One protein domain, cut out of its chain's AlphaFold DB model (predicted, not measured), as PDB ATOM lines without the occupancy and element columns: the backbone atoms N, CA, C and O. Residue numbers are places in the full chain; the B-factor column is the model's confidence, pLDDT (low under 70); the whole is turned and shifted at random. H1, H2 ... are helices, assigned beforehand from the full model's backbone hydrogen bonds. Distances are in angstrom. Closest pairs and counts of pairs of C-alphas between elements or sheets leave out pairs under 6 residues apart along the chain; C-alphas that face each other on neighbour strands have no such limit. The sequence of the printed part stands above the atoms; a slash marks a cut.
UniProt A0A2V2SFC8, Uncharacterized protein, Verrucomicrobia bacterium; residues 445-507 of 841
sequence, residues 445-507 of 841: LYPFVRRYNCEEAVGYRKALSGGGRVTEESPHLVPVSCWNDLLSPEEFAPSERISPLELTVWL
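AT A GLANCE: This is residues 445 to 507 of the 841 residues of an uncharacterized protein of Verrucomicrobia bacterium (UniProt A0A2V2SFC8). A long helix, H2, runs along one side of the domain; the short helix H1 folds back on it as a helical hairpin, and H3 packs on H2 with its residue Leu 486 near Leu 464. H4 sits on the far side of H3 from H1, reached by a long loop, residues 488 to 499, that swings out toward the end of H2 where Ala 457 lies and then returns. The printed part has 63 residues with four named helices, in the order H1, H2, H3, H4, and no named strand; the class is all helix. The whole is compact, with a radius of gyration of the C-alphas of 10.7 A, and rounded, with spans of 29 by 21 by 16 A.

IN THESE COORDINATES: H2, the longest helix, holds residues 457 to 473 and is 24.2 A long from first to last C-alpha; C-alpha 457 is at (-31.936, 40.660, 83.237) and C-alpha 473 at (-11.326, 33.053, 93.380). H1 holds residues 446 to 452 and is 10.0 A long, beginning at C-alpha 446, (-22.676, 40.396, 98.260). H3 holds residues 480 to 487 and is 11.5 A long. H4 holds residues 500 to 506, is 10.5 A long, and ends at C-alpha 506, (-16.054, 21.445, 92.054).

HOW THE PARTS SIT: H2 touches H1, and their closest C-alphas, those of Ala 463 and Arg 451, are 5.0 A apart. The two form a hairpin and run opposite ways at a steep tilt of 43 degrees. H2 touches H3 with residues 464 to 471 alone; the closest C-alphas, those of Leu 464 and Leu 486, are 6.3 A apart. H2 and H3 run opposite ways at a steep tilt of 48 degrees. H1 and H3 are close but not clearly touching, with the C-alphas of Phe 448 and Cys 482, the closest, 6.7 A apart. H3 and H4 are also close but not clearly touching: the closest C-alphas, those of Leu 487 and Pro 500, are 7.0 A apart, and the helices run opposite ways at a shallow tilt of 18 degrees. H2 and H4 are near each other, while H1 and H4 are apart. In H1, H2 and H4 every O i to N i+4 pair is within hydrogen-bond range; in H3 it is 3 of 4.

THE WHOLE: The two C-alphas farthest apart, those of Glu 455 and Val 505, are 29.7 A apart. The printed part has no cut. The link from H1 to H2 is tight, that from H2 to H3 is short, and that from H3 to H4 is long, with 12 residues. The mean pLDDT of the printed part is 84.2, and residues 497 to 504 are under 70; the mean of H4 is 67.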
ATOM      1  N   LEU A 445     -19.445  37.930  99.621       97.44
ATOM      2  CA  LEU A 445     -20.674  37.223  99.227       97.44
ATOM      3  C   LEU A 445     -21.811  38.141  98.730       97.44
ATOM      4  O   LEU A 445     -22.843  37.647  98.280       97.44
ATOM      5  N   TYR A 446     -21.635  39.469  98.726       97.50
ATOM      6  CA  TYR A 446     -22.676  40.396  98.260       97.50
ATOM      7  C   TYR A 446     -23.140  40.180  96.803       97.50
ATOM      8  O   TYR A 446     -24.314  40.413  96.518       97.50
ATOM      9  N   PRO A 447     -22.299  39.721  95.848       95.81
ATOM     10  CA  PRO A 447     -22.778  39.402  94.502       95.81
ATOM     11  C   PRO A 447     -23.944  38.406  94.466       95.81
ATOM     12  O   PRO A 447     -24.782  38.511  93.576       95.81
ATOM     13  N   PHE A 448     -24.041  37.496  95.438       95.50
ATOM     14  CA  PHE A 448     -25.168  36.571  95.554       95.50
ATOM     15  C   PHE A 448     -26.423  37.261  96.102       95.50
ATOM     16  O   PHE A 448     -27.506  37.010  95.594       95.50
ATOM     17  N   VAL A 449     -26.293  38.214  97.033       96.88
ATOM     18  CA  VAL A 449     -27.423  39.075  97.449       96.88
ATOM     19  C   VAL A 449     -27.988  39.826  96.242       96.88
ATOM     20  O   VAL A 449     -29.190  39.800  96.005       96.88
ATOM     21  N   ARG A 450     -27.119  40.407  95.397       94.94
ATOM     22  CA  ARG A 450     -27.558  41.047  94.141       94.94
ATOM     23  C   ARG A 450     -28.275  40.081  93.203       94.94
ATOM     24  O   ARG A 450     -29.134  40.523  92.455       94.94
ATOM     25  N   ARG A 451     -27.886  38.801  93.197       92.50
ATOM     26  CA  ARG A 451     -28.533  37.769  92.381       92.50
ATOM     27  C   ARG A 451     -29.945  37.493  92.896       92.50
ATOM     28  O   ARG A 451     -30.858  37.439  92.089       92.50
ATOM     29  N   TYR A 452     -30.122  37.310  94.203       90.81
ATOM     30  CA  TYR A 452     -31.440  37.019  94.773       90.81
ATOM     31  C   TYR A 452     -32.401  38.211  94.709       90.81
ATOM     32  O   TYR A 452     -33.593  38.000  94.534       90.81
ATOM     33  N   ASN A 453     -31.890  39.441  94.812       93.19
ATOM     34  CA  ASN A 453     -32.724  40.645  94.897       93.19
ATOM     35  C   ASN A 453     -32.963  41.329  93.537       93.19
ATOM     36  O   ASN A 453     -33.598  42.379  93.479       93.19
ATOM     37  N   CYS A 454     -32.399  40.831  92.430       89.12
ATOM     38  CA  CYS A 454     -32.580  41.499  91.141       89.12
ATOM     39  C   CYS A 454     -33.918  41.143  90.484       89.12
ATOM     40  O   CYS A 454     -34.324  39.986  90.461       89.12
ATOM     41  N   GLU A 455     -34.527  42.137  89.842       84.69
ATOM     42  CA  GLU A 455     -35.811  42.004  89.137       84.69
ATOM     43  C   GLU A 455     -35.657  42.116  87.603       84.69
ATOM     44  O   GLU A 455     -36.627  42.027  86.855       84.69
ATOM     45  N   GLU A 456     -34.430  42.331  87.105       87.12
ATOM     46  CA  GLU A 456     -34.158  42.609  85.691       87.12
ATOM     47  C   GLU A 456     -32.924  41.867  85.160       87.12
ATOM     48  O   GLU A 456     -31.891  41.749  85.829       87.12
ATOM     49  N   ALA A 457     -32.978  41.460  83.887       86.31
ATOM     50  CA  ALA A 457     -31.936  40.660  83.237       86.31
ATOM     51  C   ALA A 457     -30.537  41.312  83.238       86.31
ATOM     52  O   ALA A 457     -29.527  40.622  83.380       86.31
ATOM     53  N   VAL A 458     -30.446  42.643  83.102       87.88
ATOM     54  CA  VAL A 458     -29.153  43.359  83.105       87.88
ATOM     55  C   VAL A 458     -28.494  43.300  84.486       87.88
ATOM     56  O   VAL A 458     -27.291  43.036  84.588       87.88
ATOM     57  N   GLY A 459     -29.280  43.520  85.544       88.12
ATOM     58  CA  GLY A 459     -28.828  43.397  86.930       88.12
ATOM     59  C   GLY A 459     -28.409  41.965  87.253       88.12
ATOM     60  O   GLY A 459     -27.309  41.751  87.767       88.12
ATOM     61  N   TYR A 460     -29.225  40.994  86.838       89.94
ATOM     62  CA  TYR A 460     -28.951  39.570  87.018       89.94
ATOM     63  C   TYR A 460     -27.646  39.135  86.350       89.94
ATOM     64  O   TYR A 460     -26.788  38.550  87.004       89.94
ATOM     65  N   ARG A 461     -27.404  39.519  85.088       88.69
ATOM     66  CA  ARG A 461     -26.141  39.211  84.391       88.69
ATOM     67  C   ARG A 461     -24.918  39.763  85.130       88.69
ATOM     68  O   ARG A 461     -23.887  39.094  85.230       88.69
ATOM     69  N   LYS A 462     -25.015  40.985  85.668       89.06
ATOM     70  CA  LYS A 462     -23.941  41.588  86.475       89.06
ATOM     71  C   LYS A 462     -23.725  40.817  87.780       89.06
ATOM     72  O   LYS A 462     -22.574  40.617  88.171       89.06
ATOM     73  N   ALA A 463     -24.803  40.388  88.437       91.75
ATOM     74  CA  ALA A 463     -24.741  39.574  89.646       91.75
ATOM     75  C   ALA A 463     -24.101  38.205  89.374       91.75
ATOM     76  O   ALA A 463     -23.161  37.843  90.076       91.75
ATOM     77  N   LEU A 464     -24.503  37.516  88.298       89.38
ATOM     78  CA  LEU A 464     -23.894  36.257  87.857       89.38
ATOM     79  C   LEU A 464     -22.394  36.414  87.593       89.38
ATOM     80  O   LEU A 464     -21.599  35.638  88.109       89.38
ATOM     81  N   SER A 465     -21.974  37.449  86.858       88.81
ATOM     82  CA  SER A 465     -20.544  37.697  86.620       88.81
ATOM     83  C   SER A 465     -19.764  37.953  87.919       88.81
ATOM     84  O   SER A 465     -18.628  37.500  88.063       88.81
ATOM     85  N   GLY A 466     -20.368  38.664  88.877       92.06
ATOM     86  CA  GLY A 466     -19.781  38.880  90.197       92.06
ATOM     87  C   GLY A 466     -19.675  37.592  91.015       92.06
ATOM     88  O   GLY A 466     -18.613  37.321  91.568       92.06
ATOM     89  N   GLY A 467     -20.747  36.796  91.062       91.75
ATOM     90  CA  GLY A 467     -20.785  35.505  91.747       91.75
ATOM     91  C   GLY A 467     -19.787  34.513  91.153       91.75
ATOM     92  O   GLY A 467     -18.984  33.957  91.892       91.75
ATOM     93  N   GLY A 468     -19.741  34.391  89.821       89.38
ATOM     94  CA  GLY A 468     -18.761  33.569  89.106       89.38
ATOM     95  C   GLY A 468     -17.319  33.922  89.474       89.38
ATOM     96  O   GLY A 468     -16.544  33.043  89.827       89.38
ATOM     97  N   ARG A 469     -16.974  35.215  89.543       91.00
ATOM     98  CA  ARG A 469     -15.630  35.642  89.968       91.00
ATOM     99  C   ARG A 469     -15.288  35.212  91.396       91.00
ATOM    100  O   ARG A 469     -14.177  34.751  91.638       91.00
ATOM    101  N   VAL A 470     -16.218  35.372  92.340       92.94
ATOM    102  CA  VAL A 470     -16.012  34.962  93.744       92.94
ATOM    103  C   VAL A 470     -15.820  33.449  93.835       92.94
ATOM    104  O   VAL A 470     -14.957  32.974  94.578       92.94
ATOM    105  N   THR A 471     -16.589  32.711  93.043       90.06
ATOM    106  CA  THR A 471     -16.526  31.260  92.903       90.06
ATOM    107  C   THR A 471     -15.208  30.784  92.284       90.06
ATOM    108  O   THR A 471     -14.612  29.837  92.786       90.06
ATOM    109  N   GLU A 472     -14.690  31.460  91.257       88.81
ATOM    110  CA  GLU A 472     -13.363  31.192  90.682       88.81
ATOM    111  C   GLU A 472     -12.229  31.472  91.686       88.81
ATOM    112  O   GLU A 472     -11.243  30.731  91.763       88.81
ATOM    113  N   GLU A 473     -12.346  32.567  92.443       92.06
ATOM    114  CA  GLU A 473     -11.326  33.053  93.380       92.06
ATOM    115  C   GLU A 473     -11.276  32.253  94.682       92.06
ATOM    116  O   GLU A 473     -10.194  31.963  95.192       92.06
ATOM    117  N   SER A 474     -12.438  31.889  95.214       92.62
ATOM    118  CA  SER A 474     -12.590  31.329  96.557       92.62
ATOM    119  C   SER A 474     -13.720  30.289  96.632       92.62
ATOM    120  O   SER A 474     -14.616  30.412  97.468       92.62
ATOM    121  N   PRO A 475     -13.684  29.220  95.811       91.75
ATOM    122  CA  PRO A 475     -14.765  28.232  95.705       91.75
ATOM    123  C   PRO A 475     -15.150  27.587  97.048       91.75
ATOM    124  O   PRO A 475     -16.316  27.308  97.315       91.75
ATOM    125  N   HIS A 476     -14.161  27.402  97.923       92.44
ATOM    126  CA  HIS A 476     -14.292  26.818  99.258       92.44
ATOM    127  C   HIS A 476     -14.944  27.744 100.301       92.44
ATOM    128  O   HIS A 476     -15.201  27.306 101.418       92.44
ATOM    129  N   LEU A 477     -15.180  29.018  99.964       94.56
ATOM    130  CA  LEU A 477     -15.852  30.004 100.822       94.56
ATOM    131  C   LEU A 477     -17.248  30.371 100.306       94.56
ATOM    132  O   LEU A 477     -17.911  31.218 100.905       94.56
ATOM    133  N   VAL A 478     -17.678  29.763  99.196       93.50
ATOM    134  CA  VAL A 478     -19.002  29.954  98.602       93.50
ATOM    135  C   VAL A 478     -19.922  28.808  99.045       93.50
ATOM    136  O   VAL A 478     -19.609  27.652  98.732       93.50
ATOM    137  N   PRO A 479     -21.043  29.102  99.733       91.56
ATOM    138  CA  PRO A 479     -22.061  28.115 100.110       91.56
ATOM    139  C   PRO A 479     -22.585  27.313  98.912       91.56
ATOM    140  O   PRO A 479     -22.707  27.848  97.810       91.56
ATOM    141  N   VAL A 480     -22.918  26.034  99.098       84.50
ATOM    142  CA  VAL A 480     -23.332  25.142  97.991       84.50
ATOM    143  C   VAL A 480     -24.655  25.578  97.354       84.50
ATOM    144  O   VAL A 480     -24.816  25.493  96.138       84.50
ATOM    145  N   SER A 481     -25.597  26.107  98.131       83.06
ATOM    146  CA  SER A 481     -26.818  26.749  97.614       83.06
ATOM    147  C   SER A 481     -26.496  27.890  96.649       83.06
ATOM    148  O   SER A 481     -27.024  27.918  95.541       83.06
ATOM    149  N   CYS A 482     -25.553  28.769  97.005       87.88
ATOM    150  CA  CYS A 482     -25.110  29.849  96.125       87.88
ATOM    151  C   CYS A 482     -24.508  29.320  94.813       87.88
ATOM    152  O   CYS A 482     -24.728  29.917  93.761       87.88
ATOM    153  N   TRP A 483     -23.788  28.193  94.846       83.81
ATOM    154  CA  TRP A 483     -23.351  27.508  93.625       83.81
ATOM    155  C   TRP A 483     -24.548  27.085  92.763       83.81
ATOM    156  O   TRP A 483     -24.598  27.425  91.582       83.81
ATOM    157  N   ASN A 484     -25.532  26.392  93.340       77.00
ATOM    158  CA  ASN A 484     -26.716  25.918  92.609       77.00
ATOM    159  C   ASN A 484     -27.494  27.055  91.947       77.00
ATOM    160  O   ASN A 484     -27.945  26.941  90.803       77.00
ATOM    161  N   ASP A 485     -27.619  28.168  92.654       79.62
ATOM    162  CA  ASP A 485     -28.398  29.302  92.191       79.62
ATOM    163  C   ASP A 485     -27.702  30.028  91.026       79.62
ATOM    164  O   ASP A 485     -28.372  30.553  90.141       79.62
ATOM    165  N   LEU A 486     -26.369  29.973  90.905       80.06
ATOM    166  CA  LEU A 486     -25.667  30.485  89.716       80.06
ATOM    167  C   LEU A 486     -25.981  29.714  88.418       80.06
ATOM    168  O   LEU A 486     -25.765  30.247  87.325       80.06
ATOM    169  N   LEU A 487     -26.465  28.471  88.513       73.88
ATOM    170  CA  LEU A 487     -26.855  27.661  87.349       73.88
ATOM    171  C   LEU A 487     -28.334  27.763  87.002       73.88
ATOM    172  O   LEU A 487     -28.713  27.424  85.879       73.88
ATOM    173  N   SER A 488     -29.156  28.173  87.961       72.31
ATOM    174  CA  SER A 488     -30.604  28.198  87.809       72.31
ATOM    175  C   SER A 488     -31.008  29.500  87.115       72.31
ATOM    176  O   SER A 488     -30.728  30.570  87.660       72.31
ATOM    177  N   PRO A 489     -31.606  29.458  85.910       73.75
ATOM    178  CA  PRO A 489     -32.124  30.662  85.277       73.75
ATOM    179  C   PRO A 489     -33.337  31.188  86.053       73.75
ATOM    180  O   PRO A 489     -34.105  30.405  86.608       73.75
ATOM    181  N   GLU A 490     -33.527  32.504  86.037       80.06
ATOM    182  CA  GLU A 490     -34.738  33.146  86.559       80.06
ATOM    183  C   GLU A 490     -35.752  33.361  85.427       80.06
ATOM    184  O   GLU A 490     -35.366  33.524  84.264       80.06
ATOM    185  N   GLU A 491     -37.049  33.407  85.749       79.19
ATOM    186  CA  GLU A 491     -38.124  33.564  84.752       79.19
ATOM    187  C   GLU A 491     -37.961  34.825  83.890       79.19
ATOM    188  O   GLU A 491     -38.220  34.801  82.686       79.19
ATOM    189  N   PHE A 492     -37.472  35.918  84.482       80.62
ATOM    190  CA  PHE A 492     -37.225  37.189  83.792       80.62
ATOM    191  C   PHE A 492     -35.886  37.224  83.024       80.62
ATOM    192  O   PHE A 492     -35.613  38.182  82.295       80.62
ATOM    193  N   ALA A 493     -35.031  36.206  83.176       81.62
ATOM    194  CA  ALA A 493     -33.716  36.110  82.539       81.62
ATOM    195  C   ALA A 493     -33.369  34.668  82.092       81.62
ATOM    196  O   ALA A 493     -32.294  34.157  82.420       81.62
ATOM    197  N   PRO A 494     -34.223  34.003  81.287       77.06
ATOM    198  CA  PRO A 494     -34.113  32.567  81.009       77.06
ATOM    199  C   PRO A 494     -32.867  32.180  80.194       77.06
ATOM    200  O   PRO A 494     -32.453  31.021  80.185       77.06
ATOM    201  N   SER A 495     -32.261  33.141  79.488       78.56
ATOM    202  CA  SER A 495     -31.043  32.950  78.693       78.56
ATOM    203  C   SER A 495     -29.745  33.157  79.478       78.56
ATOM    204  O   SER A 495     -28.674  32.827  78.966       78.56
ATOM    205  N   GLU A 496     -29.809  33.730  80.681       76.81
ATOM    206  CA  GLU A 496     -28.634  34.064  81.484       76.81
ATOM    207  C   GLU A 496     -28.265  32.887  82.393       76.81
ATOM    208  O   GLU A 496     -29.015  32.517  83.294       76.81
ATOM    209  N   ARG A 497     -27.094  32.292  82.160       69.88
ATOM    210  CA  ARG A 497     -26.543  31.215  82.992       69.88
ATOM    211  C   ARG A 497     -25.024  31.200  82.921       69.88
ATOM    212  O   ARG A 497     -24.451  31.525  81.878       69.88
ATOM    213  N   ILE A 498     -24.378  30.780  84.003       68.69
ATOM    214  CA  ILE A 498     -22.942  30.476  83.989       68.69
ATOM    215  C   ILE A 498     -22.721  29.106  83.329       68.69
ATOM    216  O   ILE A 498     -23.602  28.243  83.335       68.69
ATOM    217  N   SER A 499     -21.558  28.916  82.698       62.56
ATOM    218  CA  SER A 499     -21.183  27.636  82.088       62.56
ATOM    219  C   SER A 499     -21.232  26.498  83.128       62.56
ATOM    220  O   SER A 499     -20.599  26.619  84.175       62.56
ATOM    221  N   PRO A 500     -21.888  25.352  82.846       60.84
ATOM    222  CA  PRO A 500     -21.960  24.211  83.771       60.84
ATOM    223  C   PRO A 500     -20.601  23.582  84.133       60.84
ATOM    224  O   PRO A 500     -20.521  22.746  85.037       60.84
ATOM    225  N   LEU A 501     -19.529  23.922  83.407       59.25
ATOM    226  CA  LEU A 501     -18.225  23.271  83.536       59.25
ATOM    227  C   LEU A 501     -17.566  23.519  84.906       59.25
ATOM    228  O   LEU A 501     -16.957  22.610  85.453       59.25
ATOM    229  N   GLU A 502     -17.724  24.705  85.492       62.75
ATOM    230  CA  GLU A 502     -17.128  25.049  86.797       62.75
ATOM    231  C   GLU A 502     -17.748  24.255  87.945       62.75
ATOM    232  O   GLU A 502     -17.051  23.681  88.785       62.75
ATOM    233  N   LEU A 503     -19.071  24.133  87.926       62.00
ATOM    234  CA  LEU A 503     -19.827  23.456  88.971       62.00
ATOM    235  C   LEU A 503     -19.687  21.933  88.906       62.00
ATOM    236  O   LEU A 503     -19.492  21.281  89.932       62.00
ATOM    237  N   THR A 504     -19.696  21.375  87.688       64.69
ATOM    238  CA  THR A 504     -19.473  19.936  87.458       64.69
ATOM    239  C   THR A 504     -18.088  19.465  87.887       64.69
ATOM    240  O   THR A 504     -17.909  18.270  88.111       64.69
ATOM    241  N   VAL A 505     -17.113  20.371  88.010       78.31
ATOM    242  CA  VAL A 505     -15.759  20.049  88.471       78.31
ATOM    243  C   VAL A 505     -15.646  20.165  89.992       78.31
ATOM    244  O   VAL A 505     -15.122  19.237  90.615       78.31
ATOM    245  N   TRP A 506     -16.157  21.245  90.601       83.50
ATOM    246  CA  TRP A 506     -16.054  21.445  92.054       83.50
ATOM    247  C   TRP A 506     -16.863  20.411  92.848       83.50
ATOM    248  O   TRP A 506     -16.310  19.731  93.716       83.50
ATOM    249  N   LEU A 507     -18.144  20.246  92.501       80.94
ATOM    250  CA  LEU A 507     -19.098  19.347  93.167       80.94
ATOM    251  C   LEU A 507     -19.218  17.994  92.451       80.94
ATOM    252  O   LEU A 507     -20.258  17.339  92.494       80.94
TER     253      LEU A 507